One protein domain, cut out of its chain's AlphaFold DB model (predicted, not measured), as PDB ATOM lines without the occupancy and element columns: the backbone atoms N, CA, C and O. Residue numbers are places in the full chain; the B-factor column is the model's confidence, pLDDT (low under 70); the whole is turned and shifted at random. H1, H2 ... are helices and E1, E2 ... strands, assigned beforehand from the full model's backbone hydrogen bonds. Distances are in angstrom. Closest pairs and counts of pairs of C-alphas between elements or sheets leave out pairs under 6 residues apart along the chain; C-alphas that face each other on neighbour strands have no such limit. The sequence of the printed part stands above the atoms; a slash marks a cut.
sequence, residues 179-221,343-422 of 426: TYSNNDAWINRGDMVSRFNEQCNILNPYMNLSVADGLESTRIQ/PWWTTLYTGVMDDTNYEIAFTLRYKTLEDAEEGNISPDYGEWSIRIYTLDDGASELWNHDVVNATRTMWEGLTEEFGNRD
ATOM      1  N   THR A 179     121.606  68.760 102.917       94.88
ATOM      2  CA  THR A 179     122.737  69.333 103.650       94.88
ATOM      3  C   THR A 179     123.690  69.997 102.663       94.88
ATOM      4  O   THR A 179     124.075  69.383 101.660       94.88
ATOM      5  N   TYR A 180     124.102  71.232 102.942       93.31
ATOM      6  CA  TYR A 180     124.971  71.978 102.035       93.31
ATOM      7  C   TYR A 180     126.378  71.378 101.951       93.31
ATOM      8  O   TYR A 180     126.958  70.930 102.939       93.31
ATOM      9  N   SER A 181     126.942  71.385 100.743       89.12
ATOM     10  CA  SER A 181     128.320  70.938 100.475       89.12
ATOM     11  C   SER A 181     129.384  71.965 100.861       89.12
ATOM     12  O   SER A 181     130.498  71.591 101.223       89.12
ATOM     13  N   ASN A 182     129.051  73.252 100.773       93.56
ATOM     14  CA  ASN A 182     129.970  74.356 101.008       93.56
ATOM     15  C   ASN A 182     129.291  75.450 101.839       93.56
ATOM     16  O   ASN A 182     128.576  76.295 101.301       93.56
ATOM     17  N   ASN A 183     129.553  75.453 103.144       95.75
ATOM     18  CA  ASN A 183     129.017  76.473 104.039       95.75
ATOM     19  C   ASN A 183     129.614  77.865 103.778       95.75
ATOM     20  O   ASN A 183     128.917  78.854 103.970       95.75
ATOM     21  N   ASP A 184     130.835  77.983 103.245       96.50
ATOM     22  CA  ASP A 184     131.450  79.296 102.981       96.50
ATOM     23  C   ASP A 184     130.704  80.087 101.898       96.50
ATOM     24  O   ASP A 184     130.737  81.318 101.888       96.50
ATOM     25  N   ALA A 185     129.970  79.403 101.013       95.38
ATOM     26  CA  ALA A 185     129.086  80.059 100.053       95.38
ATOM     27  C   ALA A 185     127.940  80.832 100.738       95.38
ATOM     28  O   ALA A 185     127.421  81.787 100.167       95.38
ATOM     29  N   TRP A 186     127.581  80.463 101.972       96.69
ATOM     30  CA  TRP A 186     126.487  81.050 102.749       96.69
ATOM     31  C   TRP A 186     126.872  82.293 103.558       96.69
ATOM     32  O   TRP A 186     126.035  82.815 104.291       96.69
ATOM     33  N   ILE A 187     128.092  82.819 103.387       96.69
ATOM     34  CA  ILE A 187     128.461  84.150 103.902       96.69
ATOM     35  C   ILE A 187     127.558  85.236 103.291       96.69
ATOM     36  O   ILE A 187     127.236  86.209 103.956       96.69
ATOM     37  N   ASN A 188     127.112  85.075 102.038       95.25
ATOM     38  CA  ASN A 188     126.070  85.930 101.467       95.25
ATOM     39  C   ASN A 188     124.747  85.160 101.378       95.25
ATOM     40  O   ASN A 188     124.414  84.570 100.347       95.25
ATOM     41  N   ARG A 189     124.001  85.156 102.490       96.56
ATOM     42  CA  ARG A 189     122.728  84.430 102.624       96.56
ATOM     43  C   ARG A 189     121.725  84.817 101.540       96.56
ATOM     44  O   ARG A 189     121.138  83.933 100.926       96.56
ATOM     45  N   GLY A 190     121.567  86.116 101.282       96.50
ATOM     46  CA  GLY A 190     120.603  86.633 100.309       96.50
ATOM     47  C   GLY A 190     120.879  86.138  98.890       96.50
ATOM     48  O   GLY A 190     119.971  85.638  98.227       96.50
ATOM     49  N   ASP A 191     122.141  86.187  98.452       96.69
ATOM     50  CA  ASP A 191     122.536  85.676  97.132       96.69
ATOM     51  C   ASP A 191     122.290  84.164  97.021       96.69
ATOM     52  O   ASP A 191     121.789  83.687  96.001       96.69
ATOM     53  N   MET A 192     122.611  83.396  98.068       97.12
ATOM     54  CA  MET A 192     122.394  81.946  98.068       97.12
ATOM     55  C   MET A 192     120.911  81.578  98.059       97.12
ATOM     56  O   MET A 192     120.512  80.733  97.257       97.12
ATOM     57  N   VAL A 193     120.084  82.240  98.871       97.88
ATOM     58  CA  VAL A 193     118.622  82.064  98.846       97.88
ATOM     59  C   VAL A 193     118.067  82.413  97.467       97.88
ATOM     60  O   VAL A 193     117.283  81.643  96.918       97.88
ATOM     61  N   SER A 194     118.513  83.518  96.858       98.25
ATOM     62  CA  SER A 194     118.085  83.904  95.509       98.25
ATOM     63  C   SER A 194     118.407  82.826  94.475       98.25
ATOM     64  O   SER A 194     117.558  82.504  93.646       98.25
ATOM     65  N   ARG A 195     119.612  82.247  94.525       97.75
ATOM     66  CA  ARG A 195     120.028  81.178  93.606       97.75
ATOM     67  C   ARG A 195     119.231  79.893  93.808       97.75
ATOM     68  O   ARG A 195     118.819  79.284  92.826       97.75
ATOM     69  N   PHE A 196     118.991  79.490  95.056       97.62
ATOM     70  CA  PHE A 196     118.134  78.338  95.343       97.62
ATOM     71  C   PHE A 196     116.712  78.564  94.829       97.62
ATOM     72  O   PHE A 196     116.182  77.707  94.134       97.62
ATOM     73  N   ASN A 197     116.117  79.725  95.117       98.31
ATOM     74  CA  ASN A 197     114.765  80.059  94.666       98.31
ATOM     75  C   ASN A 197     114.657  80.046  93.133       98.31
ATOM     76  O   ASN A 197     113.689  79.511  92.597       98.31
ATOM     77  N   GLU A 198     115.660  80.574  92.423       98.31
ATOM     78  CA  GLU A 198     115.724  80.509  90.959       98.31
ATOM     79  C   GLU A 198     115.719  79.058  90.456       98.31
ATOM     80  O   GLU A 198     114.911  78.713  89.592       98.31
ATOM     81  N   GLN A 199     116.553  78.187  91.030       98.25
ATOM     82  CA  GLN A 199     116.589  76.772  90.646       98.25
ATOM     83  C   GLN A 199     115.294  76.033  91.001       98.25
ATOM     84  O   GLN A 199     114.801  75.256  90.184       98.25
ATOM     85  N   CYS A 200     114.689  76.311  92.159       98.12
ATOM     86  CA  CYS A 200     113.375  75.777  92.519       98.12
ATOM     87  C   CYS A 200     112.323  76.122  91.455       98.12
ATOM     88  O   CYS A 200     111.617  75.235  90.981       98.12
ATOM     89  N   ASN A 201     112.258  77.387  91.027       98.38
ATOM     90  CA  ASN A 201     111.291  77.855  90.028       98.38
ATOM     91  C   ASN A 201     111.536  77.260  88.630       98.38
ATOM     92  O   ASN A 201     110.592  77.055  87.870       98.38
ATOM     93  N   ILE A 202     112.793  76.974  88.270       98.31
ATOM     94  CA  ILE A 202     113.137  76.310  87.001       98.31
ATOM     95  C   ILE A 202     112.742  74.829  87.033       98.31
ATOM     96  O   ILE A 202     112.223  74.302  86.048       98.31
ATOM     97  N   LEU A 203     113.022  74.148  88.146       98.25
ATOM     98  CA  LEU A 203     112.882  72.696  88.268       98.25
ATOM     99  C   LEU A 203     111.476  72.248  88.687       98.25
ATOM    100  O   LEU A 203     111.136  71.080  88.490       98.25
ATOM    101  N   ASN A 204     110.658  73.140  89.252       98.38
ATOM    102  CA  ASN A 204     109.306  72.837  89.706       98.38
ATOM    103  C   ASN A 204     108.276  73.820  89.108       98.38
ATOM    104  O   ASN A 204     108.219  74.976  89.528       98.38
ATOM    105  N   PRO A 205     107.408  73.375  88.175       97.94
ATOM    106  CA  PRO A 205     106.463  74.252  87.478       97.94
ATOM    107  C   PRO A 205     105.336  74.795  88.369       97.94
ATOM    108  O   PRO A 205     104.616  75.696  87.948       97.94
ATOM    109  N   TYR A 206     105.162  74.245  89.574       97.81
ATOM    110  CA  TYR A 206     104.174  74.712  90.547       97.81
ATOM    111  C   TYR A 206     104.727  75.793  91.483       97.81
ATOM    112  O   TYR A 206     103.989  76.310  92.321       97.81
ATOM    113  N   MET A 207     106.019  76.122  91.377       96.50
ATOM    114  CA  MET A 207     106.682  77.083  92.251       96.50
ATOM    115  C   MET A 207     106.904  78.432  91.583       96.50
ATOM    116  O   MET A 207     107.203  78.536  90.396       96.50
ATOM    117  N   ASN A 208     106.775  79.476  92.396       96.81
ATOM    118  CA  ASN A 208     107.106  80.844  92.031       96.81
ATOM    119  C   ASN A 208     107.597  81.595  93.277       96.81
ATOM    120  O   ASN A 208     106.889  82.424  93.842       96.81
ATOM    121  N   LEU A 209     108.781  81.222  93.750       97.69
ATOM    122  CA  LEU A 209     109.427  81.790  94.926       97.69
ATOM    123  C   LEU A 209     110.123  83.106  94.577       97.69
ATOM    124  O   LEU A 209     110.893  83.174  93.616       97.69
ATOM    125  N   SER A 210     109.923  84.123  95.409       97.25
ATOM    126  CA  SER A 210     110.688  85.370  95.404       97.25
ATOM    127  C   SER A 210     111.363  85.555  96.753       97.25
ATOM    128  O   SER A 210     110.766  85.255  97.778       97.25
ATOM    129  N   VAL A 211     112.577  86.113  96.784       96.44
ATOM    130  CA  VAL A 211     113.289  86.415  98.044       96.44
ATOM    131  C   VAL A 211     112.439  87.273  98.991       96.44
ATOM    132  O   VAL A 211     112.506  87.105 100.202       96.44
ATOM    133  N   ALA A 212     111.601  88.159  98.445       97.12
ATOM    134  CA  ALA A 212     110.754  89.053  99.234       97.12
ATOM    135  C   ALA A 212     109.652  88.335 100.035       97.12
ATOM    136  O   ALA A 212     109.130  88.914 100.985       97.12
ATOM    137  N   ASP A 213     109.304  87.101  99.662       97.38
ATOM    138  CA  ASP A 213     108.256  86.321 100.330       97.38
ATOM    139  C   ASP A 213     108.800  85.516 101.523       97.38
ATOM    140  O   ASP A 213     108.038  84.884 102.254       97.38
ATOM    141  N   GLY A 214     110.124  85.519 101.717       98.00
ATOM    142  CA  GLY A 214     110.792  84.787 102.784       98.00
ATOM    143  C   GLY A 214     110.577  85.433 104.151       98.00
ATOM    144  O   GLY A 214     110.841  86.617 104.352       98.00
ATOM    145  N   LEU A 215     110.143  84.632 105.121       98.38
ATOM    146  CA  LEU A 215     110.036  85.029 106.521       98.38
ATOM    147  C   LEU A 215     111.334  84.676 107.246       98.38
ATOM    148  O   LEU A 215     111.581  83.511 107.569       98.38
ATOM    149  N   GLU A 216     112.172  85.680 107.483       98.44
ATOM    150  CA  GLU A 216     113.446  85.502 108.180       98.44
ATOM    151  C   GLU A 216     113.291  85.565 109.698       98.44
ATOM    152  O   GLU A 216     112.547  86.390 110.232       98.44
ATOM    153  N   SER A 217     114.054  84.738 110.406       98.50
ATOM    154  CA  SER A 217     114.152  84.783 111.861       98.50
ATOM    155  C   SER A 217     115.475  84.224 112.360       98.50
ATOM    156  O   SER A 217     116.030  83.306 111.755       98.50
ATOM    157  N   THR A 218     115.914  84.690 113.525       98.69
ATOM    158  CA  THR A 218     116.989  84.058 114.292       98.69
ATOM    159  C   THR A 218     116.410  83.445 115.558       98.69
ATOM    160  O   THR A 218     115.487  83.987 116.170       98.69
ATOM    161  N   ARG A 219     116.931  82.283 115.944       98.25
ATOM    162  CA  ARG A 219     116.495  81.553 117.131       98.25
ATOM    163  C   ARG A 219     117.652  80.866 117.833       98.25
ATOM    164  O   ARG A 219     118.652  80.513 117.212       98.25
ATOM    165  N   ILE A 220     117.466  80.583 119.111       98.38
ATOM    166  CA  ILE A 220     118.268  79.616 119.853       98.38
ATOM    167  C   ILE A 220     117.492  78.305 119.883       98.38
ATOM    168  O   ILE A 220     116.280  78.289 120.084       98.38
ATOM    169  N   GLN A 221     118.186  77.199 119.652       98.19
ATOM    170  CA  GLN A 221     117.638  75.858 119.796       98.19
ATOM    171  C   GLN A 221     118.529  75.059 120.733       98.19
ATOM    172  O   GLN A 221     119.749  75.101 120.595       98.19
ATOM    173  N   PRO A 343     122.702  78.603 118.175       98.50
ATOM    174  CA  PRO A 343     122.041  79.652 117.406       98.50
ATOM    175  C   PRO A 343     121.776  79.241 115.954       98.50
ATOM    176  O   PRO A 343     122.613  78.612 115.300       98.50
ATOM    177  N   TRP A 344     120.617  79.639 115.436       98.62
ATOM    178  CA  TRP A 344     120.174  79.358 114.075       98.62
ATOM    179  C   TRP A 344     119.593  80.601 113.420       98.62
ATOM    180  O   TRP A 344     118.727  81.250 114.000       98.62
ATOM    181  N   TRP A 345     119.987  80.859 112.180       98.69
ATOM    182  CA  TRP A 345     119.237  81.723 111.274       98.69
ATOM    183  C   TRP A 345     118.366  80.858 110.365       98.69
ATOM    184  O   TRP A 345     118.802  79.797 109.903       98.69
ATOM    185  N   THR A 346     117.137  81.297 110.108       98.56
ATOM    186  CA  THR A 346     116.210  80.590 109.229       98.56
ATOM    187  C   THR A 346     115.449  81.534 108.315       98.56
ATOM    188  O   THR A 346     114.998  82.581 108.767       98.56
ATOM    189  N   THR A 347     115.213  81.118 107.072       98.56
ATOM    190  CA  THR A 347     114.207  81.729 106.185       98.56
ATOM    191  C   THR A 347     113.144  80.696 105.851       98.56
ATOM    192  O   THR A 347     113.488  79.606 105.391       98.56
ATOM    193  N   LEU A 348     111.874  81.035 106.072       98.50
ATOM    194  CA  LEU A 348     110.721  80.171 105.825       98.50
ATOM    195  C   LEU A 348     109.867  80.714 104.674       98.50
ATOM    196  O   LEU A 348     109.510  81.888 104.664       98.50
ATOM    197  N   TYR A 349     109.477  79.833 103.760       98.56
ATOM    198  CA  TYR A 349     108.450  80.084 102.754       98.56
ATOM    199  C   TYR A 349     107.300  79.117 102.979       98.56
ATOM    200  O   TYR A 349     107.522  77.931 103.217       98.56
ATOM    201  N   THR A 350     106.074  79.605 102.855       98.12
ATOM    202  CA  THR A 350     104.871  78.772 102.917       98.12
ATOM    203  C   THR A 350     103.986  79.090 101.730       98.12
ATOM    204  O   THR A 350     103.817  80.263 101.397       98.12
ATOM    205  N   GLY A 351     103.380  78.081 101.119       97.88
ATOM    206  CA  GLY A 351     102.469  78.304 100.004       97.88
ATOM    207  C   GLY A 351     101.711  77.050  99.604       97.88
ATOM    208  O   GLY A 351     101.665  76.073 100.350       97.88
ATOM    209  N   VAL A 352     101.122  77.097  98.410       98.00
ATOM    210  CA  VAL A 352     100.341  76.001  97.829       98.00
ATOM    211  C   VAL A 352     100.854  75.717  96.419       98.00
ATOM    212  O   VAL A 352     100.989  76.636  95.614       98.00
ATOM    213  N   MET A 353     101.159  74.453  96.134       97.25
ATOM    214  CA  MET A 353     101.418  73.923  94.796       97.25
ATOM    215  C   MET A 353     100.155  73.200  94.334       97.25
ATOM    216  O   MET A 353      99.904  72.084  94.779       97.25
ATOM    217  N   ASP A 354      99.363  73.841  93.473       95.94
ATOM    218  CA  ASP A 354      98.039  73.352  93.060       95.94
ATOM    219  C   ASP A 354      97.083  73.175  94.261       95.94
ATOM    220  O   ASP A 354      96.557  74.164  94.772       95.94
ATOM    221  N   ASP A 355      96.916  71.952  94.764       96.44
ATOM    222  CA  ASP A 355      96.101  71.592  95.936       96.44
ATOM    223  C   ASP A 355      96.937  71.157  97.158       96.44
ATOM    224  O   ASP A 355      96.397  70.734  98.181       96.44
ATOM    225  N   THR A 356      98.265  71.243  97.056       97.62
ATOM    226  CA  THR A 356      99.206  70.705  98.038       97.62
ATOM    227  C   THR A 356      99.950  71.826  98.752       97.62
ATOM    228  O   THR A 356     100.742  72.554  98.150       97.62
ATOM    229  N   ASN A 357      99.742  71.948 100.062       98.25
ATOM    230  CA  ASN A 357     100.468  72.918 100.880       98.25
ATOM    231  C   ASN A 357     101.945  72.533 101.013       98.25
ATOM    232  O   ASN A 357     102.291  71.346 101.068       98.25
ATOM    233  N   TYR A 358     102.815  73.538 101.109       98.44
ATOM    234  CA  TYR A 358     104.244  73.340 101.314       98.44
ATOM    235  C   TYR A 358     104.852  74.320 102.319       98.44
ATOM    236  O   TYR A 358     104.371  75.440 102.502       98.44
ATOM    237  N   GLU A 359     105.963  73.896 102.918       98.50
ATOM    238  CA  GLU A 359     106.881  74.729 103.693       98.50
ATOM    239  C   GLU A 359     108.305  74.508 103.170       98.50
ATOM    240  O   GLU A 359     108.763  73.370 103.111       98.50
ATOM    241  N   ILE A 360     109.020  75.572 102.805       98.62
ATOM    242  CA  ILE A 360     110.451  75.518 102.477       98.62
ATOM    243  C   ILE A 360     111.215  76.245 103.569       98.62
ATOM    244  O   ILE A 360     110.871  77.377 103.905       98.62
ATOM    245  N   ALA A 361     112.272  75.631 104.087       98.50
ATOM    246  CA  ALA A 361     113.131  76.242 105.084       98.50
ATOM    247  C   ALA A 361     114.592  76.226 104.635       98.50
ATOM    248  O   ALA A 361     115.145  75.189 104.281       98.50
ATOM    249  N   PHE A 362     115.234  77.385 104.727       98.50
ATOM    250  CA  PHE A 362     116.685  77.497 104.777       98.50
ATOM    251  C   PHE A 362     117.078  77.588 106.243       98.50
ATOM    252  O   PHE A 362     116.580  78.467 106.941       98.50
ATOM    253  N   THR A 363     117.940  76.700 106.725       98.38
ATOM    254  CA  THR A 363     118.377  76.675 108.125       98.38
ATOM    255  C   THR A 363     119.896  76.692 108.196       98.38
ATOM    256  O   THR A 363     120.566  75.852 107.602       98.38
ATOM    257  N   LEU A 364     120.450  77.677 108.898       98.62
ATOM    258  CA  LEU A 364     121.888  77.870 109.061       98.62
ATOM    259  C   LEU A 364     122.222  77.902 110.543       98.62
ATOM    260  O   LEU A 364     121.651  78.700 111.285       98.62
ATOM    261  N   ARG A 365     123.152  77.051 110.964       98.50
ATOM    262  CA  ARG A 365     123.647  77.003 112.333       98.50
ATOM    263  C   ARG A 365     124.929  77.808 112.461       98.50
ATOM    264  O   ARG A 365     125.786  77.794 111.575       98.50
ATOM    265  N   TYR A 366     125.046  78.498 113.584       98.44
ATOM    266  CA  TYR A 366     126.189  79.330 113.916       98.44
ATOM    267  C   TYR A 366     126.735  78.977 115.291       98.44
ATOM    268  O   TYR A 366     126.066  78.351 116.110       98.44
ATOM    269  N   LYS A 367     127.969  79.406 115.557       97.06
ATOM    270  CA  LYS A 367     128.608  79.213 116.866       97.06
ATOM    271  C   LYS A 367     128.105  80.206 117.905       97.06
ATOM    272  O   LYS A 367     128.106  79.894 119.091       97.06
ATOM    273  N   THR A 368     127.720  81.401 117.466       97.81
ATOM    274  CA  THR A 368     127.249  82.479 118.335       97.81
ATOM    275  C   THR A 368     125.961  83.086 117.790       97.81
ATOM    276  O   THR A 368     125.637  82.939 116.610       97.81
ATOM    277  N   LEU A 369     125.190  83.715 118.682       97.88
ATOM    278  CA  LEU A 369     123.949  84.386 118.302       97.88
ATOM    279  C   LEU A 369     124.234  85.611 117.429       97.88
ATOM    280  O   LEU A 369     123.539  85.817 116.446       97.88
ATOM    281  N   GLU A 370     125.294  86.353 117.749       98.06
ATOM    282  CA  GLU A 370     125.760  87.507 116.974       98.06
ATOM    283  C   GLU A 370     126.058  87.112 115.520       98.06
ATOM    284  O   GLU A 370     125.496  87.701 114.602       98.06
ATOM    285  N   ASP A 371     126.807  86.023 115.293       98.00
ATOM    286  CA  ASP A 371     127.078  85.529 113.933       98.00
ATOM    287  C   ASP A 371     125.782  85.136 113.191       98.00
ATOM    288  O   ASP A 371     125.651  85.336 111.976       98.00
ATOM    289  N   ALA A 372     124.803  84.570 113.910       98.06
ATOM    290  CA  ALA A 372     123.503  84.214 113.346       98.06
ATOM    291  C   ALA A 372     122.683  85.459 112.965       98.06
ATOM    292  O   ALA A 372     122.018  85.453 111.931       98.06
ATOM    293  N   GLU A 373     122.761  86.539 113.734       97.50
ATOM    294  CA  GLU A 373     122.052  87.789 113.451       97.50
ATOM    295  C   GLU A 373     122.723  88.602 112.337       97.50
ATOM    296  O   GLU A 373     122.031  89.098 111.450       97.50
ATOM    297  N   GLU A 374     124.054  88.683 112.323       96.56
ATOM    298  CA  GLU A 374     124.797  89.485 111.344       96.56
ATOM    299  C   GLU A 374     124.934  88.805 109.979       96.56
ATOM    300  O   GLU A 374     124.870  89.465 108.942       96.56
ATOM    301  N   GLY A 375     125.157  87.487 109.961       94.88
ATOM    302  CA  GLY A 375     125.295  86.723 108.721       94.88
ATOM    303  C   GLY A 375     126.492  87.060 107.854       94.88
ATOM    304  O   GLY A 375     126.458  86.794 106.662       94.88
ATOM    305  N   ASN A 376     127.554  87.601 108.444       94.50
ATOM    306  CA  ASN A 376     128.806  87.945 107.768       94.50
ATOM    307  C   ASN A 376     129.896  86.855 107.891       94.50
ATOM    308  O   ASN A 376     130.991  87.013 107.348       94.50
ATOM    309  N   ILE A 377     129.607  85.757 108.594       96.94
ATOM    310  CA  ILE A 377     130.510  84.623 108.818       96.94
ATOM    311  C   ILE A 377     129.891  83.350 108.230       96.94
ATOM    312  O   ILE A 377     128.676  83.230 108.071       96.94
ATOM    313  N   SER A 378     130.746  82.392 107.874       97.88
ATOM    314  CA  SER A 378     130.333  81.076 107.384       97.88
ATOM    315  C   SER A 378     129.624  80.277 108.494       97.88
ATOM    316  O   SER A 378     130.170  80.175 109.600       97.88
ATOM    317  N   PRO A 379     128.430  79.710 108.241       98.06
ATOM    318  CA  PRO A 379     127.766  78.821 109.185       98.06
ATOM    319  C   PRO A 379     128.566  77.528 109.392       98.06
ATOM    320  O   PRO A 379     129.288  77.061 108.511       98.06
ATOM    321  N   ASP A 380     128.433  76.901 110.557       97.31
ATOM    322  CA  ASP A 380     129.105  75.622 110.816       97.31
ATOM    323  C   ASP A 380     128.305  74.423 110.275       97.31
ATOM    324  O   ASP A 380     128.869  73.359 110.012       97.31
ATOM    325  N   TYR A 381     127.006  74.617 110.047       97.44
ATOM    326  CA  TYR A 381     126.103  73.673 109.406       97.44
ATOM    327  C   TYR A 381     125.014  74.429 108.646       97.44
ATOM    328  O   TYR A 381     124.560  75.486 109.085       97.44
ATOM    329  N   GLY A 382     124.541  73.867 107.540       96.94
ATOM    330  CA  GLY A 382     123.343  74.374 106.902       96.94
ATOM    331  C   GLY A 382     122.590  73.311 106.120       96.94
ATOM    332  O   GLY A 382     123.168  72.355 105.593       96.94
ATOM    333  N   GLU A 383     121.281  73.506 106.076       97.12
ATOM    334  CA  GLU A 383     120.331  72.616 105.436       97.12
ATOM    335  C   GLU A 383     119.227  73.420 104.751       97.12
ATOM    336  O   GLU A 383     118.713  74.402 105.299       97.12
ATOM    337  N   TRP A 384     118.857  72.971 103.557       97.62
ATOM    338  CA  TRP A 384     117.611  73.339 102.901       97.62
ATOM    339  C   TRP A 384     116.637  72.177 103.026       97.62
ATOM    340  O   TRP A 384     117.025  71.025 102.817       97.62
ATOM    341  N   SER A 385     115.374  72.467 103.313       97.88
ATOM    342  CA  SER A 385     114.320  71.465 103.248       97.88
ATOM    343  C   SER A 385     113.062  71.989 102.579       97.88
ATOM    344  O   SER A 385     112.742  73.175 102.653       97.88
ATOM    345  N   ILE A 386     112.334  71.076 101.940       98.56
ATOM    346  CA  ILE A 386     110.943  71.273 101.558       98.56
ATOM    347  C   ILE A 386     110.081  70.187 102.182       98.56
ATOM    348  O   ILE A 386     110.336  68.994 102.026       98.56
ATOM    349  N   ARG A 387     109.010  70.617 102.833       98.44
ATOM    350  CA  ARG A 387     107.922  69.783 103.313       98.44
ATOM    351  C   ARG A 387     106.708  69.993 102.429       98.44
ATOM    352  O   ARG A 387     106.302  71.129 102.210       98.44
ATOM    353  N   ILE A 388     106.109  68.901 101.976       98.44
ATOM    354  CA  ILE A 388     104.803  68.898 101.315       98.44
ATOM    355  C   ILE A 388     103.825  68.062 102.131       98.44
ATOM    356  O   ILE A 388     104.204  67.038 102.707       98.44
ATOM    357  N   TYR A 389     102.578  68.508 102.197       98.31
ATOM    358  CA  TYR A 389     101.517  67.816 102.924       98.31
ATOM    359  C   TYR A 389     100.707  66.920 101.987       98.31
ATOM    360  O   TYR A 389     100.705  67.113 100.773       98.31
ATOM    361  N   THR A 390     100.023  65.920 102.535       97.94
ATOM    362  CA  THR A 390      98.950  65.243 101.793       97.94
ATOM    363  C   THR A 390      97.790  66.207 101.522       97.94
ATOM    364  O   THR A 390      97.766  67.338 102.021       97.94
ATOM    365  N   LEU A 391      96.814  65.757 100.730       96.12
ATOM    366  CA  LEU A 391      95.589  66.515 100.476       96.12
ATOM    367  C   LEU A 391      94.880  66.901 101.785       96.12
ATOM    368  O   LEU A 391      95.107  66.299 102.840       96.12
ATOM    369  N   ASP A 392      94.013  67.910 101.703       94.81
ATOM    370  CA  ASP A 392      93.292  68.464 102.856       94.81
ATOM    371  C   ASP A 392      94.246  68.936 103.966       94.81
ATOM    372  O   ASP A 392      94.049  68.677 105.151       94.81
ATOM    373  N   ASP A 393      95.326  69.610 103.566       93.06
ATOM    374  CA  ASP A 393      96.334  70.165 104.468       93.06
ATOM    375  C   ASP A 393      97.014  69.134 105.392       93.06
ATOM    376  O   ASP A 393      97.352  69.416 106.544       93.06
ATOM    377  N   GLY A 394      97.232  67.916 104.903       94.69
ATOM    378  CA  GLY A 394      97.813  66.844 105.708       94.69
ATOM    379  C   GLY A 394      96.779  65.930 106.367       94.69
ATOM    380  O   GLY A 394      97.168  64.910 106.934       94.69
ATOM    381  N   ALA A 395      95.487  66.272 106.322       92.44
ATOM    382  CA  ALA A 395      94.430  65.481 106.956       92.44
ATOM    383  C   ALA A 395      94.122  64.185 106.192       92.44
ATOM    384  O   ALA A 395      93.664  63.202 106.775       92.44
ATOM    385  N   SER A 396      94.367  64.175 104.881       93.69
ATOM    386  CA  SER A 396      94.167  63.005 104.033       93.69
ATOM    387  C   SER A 396      95.369  62.057 104.074       93.69
ATOM    388  O   SER A 396      96.488  62.437 104.405       93.69
ATOM    389  N   GLU A 397      95.168  60.809 103.657       92.69
ATOM    390  CA  GLU A 397      96.262  59.880 103.321       92.69
ATOM    391  C   GLU A 397      96.622  59.933 101.822       92.69
ATOM    392  O   GLU A 397      97.570  59.283 101.371       92.69
ATOM    393  N   LEU A 398      95.851  60.687 101.029       97.00
ATOM    394  CA  LEU A 398      96.024  60.809  99.586       97.00
ATOM    395  C   LEU A 398      97.057  61.882  99.233       97.00
ATOM    396  O   LEU A 398      97.132  62.938  99.857       97.00
ATOM    397  N   TRP A 399      97.828  61.614  98.183       97.88
ATOM    398  CA  TRP A 399      98.856  62.510  97.663       97.88
ATOM    399  C   TRP A 399      98.466  63.033  96.283       97.88
ATOM    400  O   TRP A 399      98.050  62.245  95.431       97.88
ATOM    401  N   ASN A 400      98.723  64.315  96.013       97.94
ATOM    402  CA  ASN A 400      98.851  64.784  94.638       97.94
ATOM    403  C   ASN A 400     100.179  64.265  94.063       97.94
ATOM    404  O   ASN A 400     101.265  64.773  94.356       97.94
ATOM    405  N   HIS A 401     100.104  63.200  93.267       97.94
ATOM    406  CA  HIS A 401     101.293  62.545  92.727       97.94
ATOM    407  C   HIS A 401     102.096  63.429  91.768       97.94
ATOM    408  O   HIS A 401     103.317  63.266  91.703       97.94
ATOM    409  N   ASP A 402     101.463  64.373  91.070       98.31
ATOM    410  CA  ASP A 402     102.163  65.272  90.151       98.31
ATOM    411  C   ASP A 402     103.035  66.269  90.924       98.31
ATOM    412  O   ASP A 402     104.209  66.444  90.589       98.31
ATOM    413  N   VAL A 403     102.516  66.830  92.021       98.12
ATOM    414  CA  VAL A 403     103.285  67.702  92.927       98.12
ATOM    415  C   VAL A 403     104.415  66.935  93.619       98.12
ATOM    416  O   VAL A 403     105.546  67.424  93.682       98.12
ATOM    417  N   VAL A 404     104.156  65.712  94.099       98.12
ATOM    418  CA  VAL A 404     105.191  64.863  94.723       98.12
ATOM    419  C   VAL A 404     106.321  64.558  93.735       98.12
ATOM    420  O   VAL A 404     107.496  64.632  94.102       98.12
ATOM    421  N   ASN A 405     105.989  64.223  92.487       98.00
ATOM    422  CA  ASN A 405     106.979  63.918  91.455       98.00
ATOM    423  C   ASN A 405     107.791  65.161  91.070       98.00
ATOM    424  O   ASN A 405     109.017  65.081  91.032       98.00
ATOM    425  N   ALA A 406     107.137  66.310  90.859       98.44
ATOM    426  CA  ALA A 406     107.818  67.575  90.575       98.44
ATOM    427  C   ALA A 406     108.761  67.986  91.720       98.44
ATOM    428  O   ALA A 406     109.917  68.335  91.483       98.44
ATOM    429  N   THR A 407     108.307  67.848  92.970       98.38
ATOM    430  CA  THR A 407     109.117  68.125  94.166       98.38
ATOM    431  C   THR A 407     110.337  67.212  94.247       98.38
ATOM    432  O   THR A 407     111.437  67.680  94.530       98.38
ATOM    433  N   ARG A 408     110.175  65.916  93.947       97.56
ATOM    434  CA  ARG A 408     111.290  64.960  93.909       97.56
ATOM    435  C   ARG A 408     112.309  65.314  92.827       97.56
ATOM    436  O   ARG A 408     113.497  65.326  93.123       97.56
ATOM    437  N   THR A 409     111.863  65.621  91.607       97.50
ATOM    438  CA  THR A 409     112.755  66.032  90.510       97.50
ATOM    439  C   THR A 409     113.534  67.298  90.864       97.50
ATOM    440  O   THR A 409     114.743  67.354  90.648       97.50
ATOM    441  N   MET A 410     112.868  68.285  91.467       98.00
ATOM    442  CA  MET A 410     113.525  69.484  91.979       98.00
ATOM    443  C   MET A 410     114.557  69.153  93.060       98.00
ATOM    444  O   MET A 410     115.698  69.592  92.956       98.00
ATOM    445  N   TRP A 411     114.198  68.352  94.065       97.44
ATOM    446  CA  TRP A 411     115.121  67.943  95.127       97.44
ATOM    447  C   TRP A 411     116.359  67.215  94.585       97.44
ATOM    448  O   TRP A 411     117.473  67.504  95.018       97.44
ATOM    449  N   GLU A 412     116.196  66.315  93.612       95.31
ATOM    450  CA  GLU A 412     117.310  65.613  92.960       95.31
ATOM    451  C   GLU A 412     118.241  66.592  92.221       95.31
ATOM    452  O   GLU A 412     119.460  66.527  92.397       95.31
ATOM    453  N   GLY A 413     117.681  67.547  91.465       96.06
ATOM    454  CA  GLY A 413     118.457  68.579  90.765       96.06
ATOM    455  C   GLY A 413     119.199  69.524  91.718       96.06
ATOM    456  O   GLY A 413     120.395  69.760  91.557       96.06
ATOM    457  N   LEU A 414     118.529  69.994  92.774       96.06
ATOM    458  CA  LEU A 414     119.147  70.826  93.812       96.06
ATOM    459  C   LEU A 414     120.234  70.067  94.583       96.06
ATOM    460  O   LEU A 414     121.249  70.650  94.960       96.06
ATOM    461  N   THR A 415     120.052  68.766  94.815       94.56
ATOM    462  CA  THR A 415     121.062  67.928  95.476       94.56
ATOM    463  C   THR A 415     122.316  67.796  94.614       94.56
ATOM    464  O   THR A 415     123.424  67.784  95.144       94.56
ATOM    465  N   GLU A 416     122.165  67.719  93.290       92.25
ATOM    466  CA  GLU A 416     123.290  67.727  92.354       92.25
ATOM    467  C   GLU A 416     124.058  69.054  92.363       92.25
ATOM    468  O   GLU A 416     125.288  69.021  92.330       92.25
ATOM    469  N   GLU A 417     123.364  70.189  92.448       94.25
ATOM    470  CA  GLU A 417     124.004  71.508  92.406       94.25
ATOM    471  C   GLU A 417     124.583  71.955  93.759       94.25
ATOM    472  O   GLU A 417     125.704  72.463  93.816       94.25
ATOM    473  N   PHE A 418     123.839  71.773  94.853       94.69
ATOM    474  CA  PHE A 418     124.155  72.373  96.155       94.69
ATOM    475  C   PHE A 418     124.496  71.355  97.252       94.69
ATOM    476  O   PHE A 418     125.148  71.700  98.247       94.69
ATOM    477  N   GLY A 419     124.056  70.108  97.097       88.56
ATOM    478  CA  GLY A 419     124.121  69.091  98.140       88.56
ATOM    479  C   GLY A 419     125.509  68.493  98.356       88.56
ATOM    480  O   GLY A 419     126.321  68.369  97.439       88.56
ATOM    481  N   ASN A 420     125.781  68.071  99.591       78.19
ATOM    482  CA  ASN A 420     126.941  67.239  99.891       78.19
ATOM    483  C   ASN A 420     126.686  65.789  99.445       78.19
ATOM    484  O   ASN A 420     125.989  65.028 100.120       78.19
ATOM    485  N   ARG A 421     127.255  65.394  98.299       64.62
ATOM    486  CA  ARG A 421     127.132  64.021  97.774       64.62
ATOM    487  C   ARG A 421     127.803  62.972  98.671       64.62
ATOM    488  O   ARG A 421     127.361  61.825  98.677       64.62
ATOM    489  N   ASP A 422     128.810  63.357  99.456       55.47
ATOM    490  CA  ASP A 422     129.645  62.421 100.220       55.47
ATOM    491  C   ASP A 422     129.020  61.991 101.557       55.47
ATOM    492  O   ASP A 422     129.396  60.959 102.114       55.47
TER     493      ASP A 422
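This is residues 179 to 221 and 343 to 422 of the 426 residues of the protein "Hypothetical protein" of Vannella sp. CB-2014 (UniProt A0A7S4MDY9). A twisted, curled sheet of four strands has two longer helices, H2 and H4, packed on it, slanting to each other and meeting where the end of H2 reaches H4. Short H3 sits over E2 at one end of the sheet, and H1 only grazes the sheet. The printed part has 123 residues, of mixed class, with helices and strands in the order H1 H2 E1 E2 E3 H3 E4 H4; the antiparallel sheet runs E1 E2 E3 E4. It is compact, with a radius of gyration of the C-alphas of 15.0 A, and spans 43 by 27 by 27 A.

Start at H1, residues 183 to 187, close but not clearly touching H2, residues 189 to 203; their closest C-alphas, of Trp 186 and Met 192, are 6.3 A apart. E1, residues 215 to 221, is antiparallel to E2, residues 343 to 353; find N 217 and O 346 2.9 A apart. E2 and E3, residues 356 to 365, form a hairpin, with N 349 and O 360 2.8 A apart. H3, residues 369 to 374, lies over E2 at a height over the sheet of 8.1 A; their closest C-alphas, of Pro 343 and Leu 369, are 5.2 A apart. E4, residues 381 to 389, is antiparallel to E3, with N 361 and O 385 2.9 A apart. H4, residues 401 to 418, touches H2 with residues 406 to 414 alone, at a steep tilt of 46 degrees, opposite ways; the closest C-alphas, of Leu 203 and Met 410, are 4.9 A apart. The arrangement is of two layers, the sheet being one and the helices H2, H3 and H4, on one face of it, the other. H2, H3 and H4 have every O i to N i+4 pair within hydrogen-bond range; H1 has 0 of 1, but 2 of 2 O i to N i+3 pairs.

Find C-alpha 183 at (129.017, 76.473, 104.039), where H1 begins. H2 runs 21.0 A, E2 31.1 A, E3 29.0 A and E4 26.1 A. H4 runs 25.1 A to C-alpha 418 at (124.155, 72.373, 96.155).

Residues 222 to 342 are not printed; C-alphas 221 and 343 are 6.3 A apart across the cut. The links H2 to E1 and E4 to H4 are long. Residues 421 to 422 have pLDDT under 70.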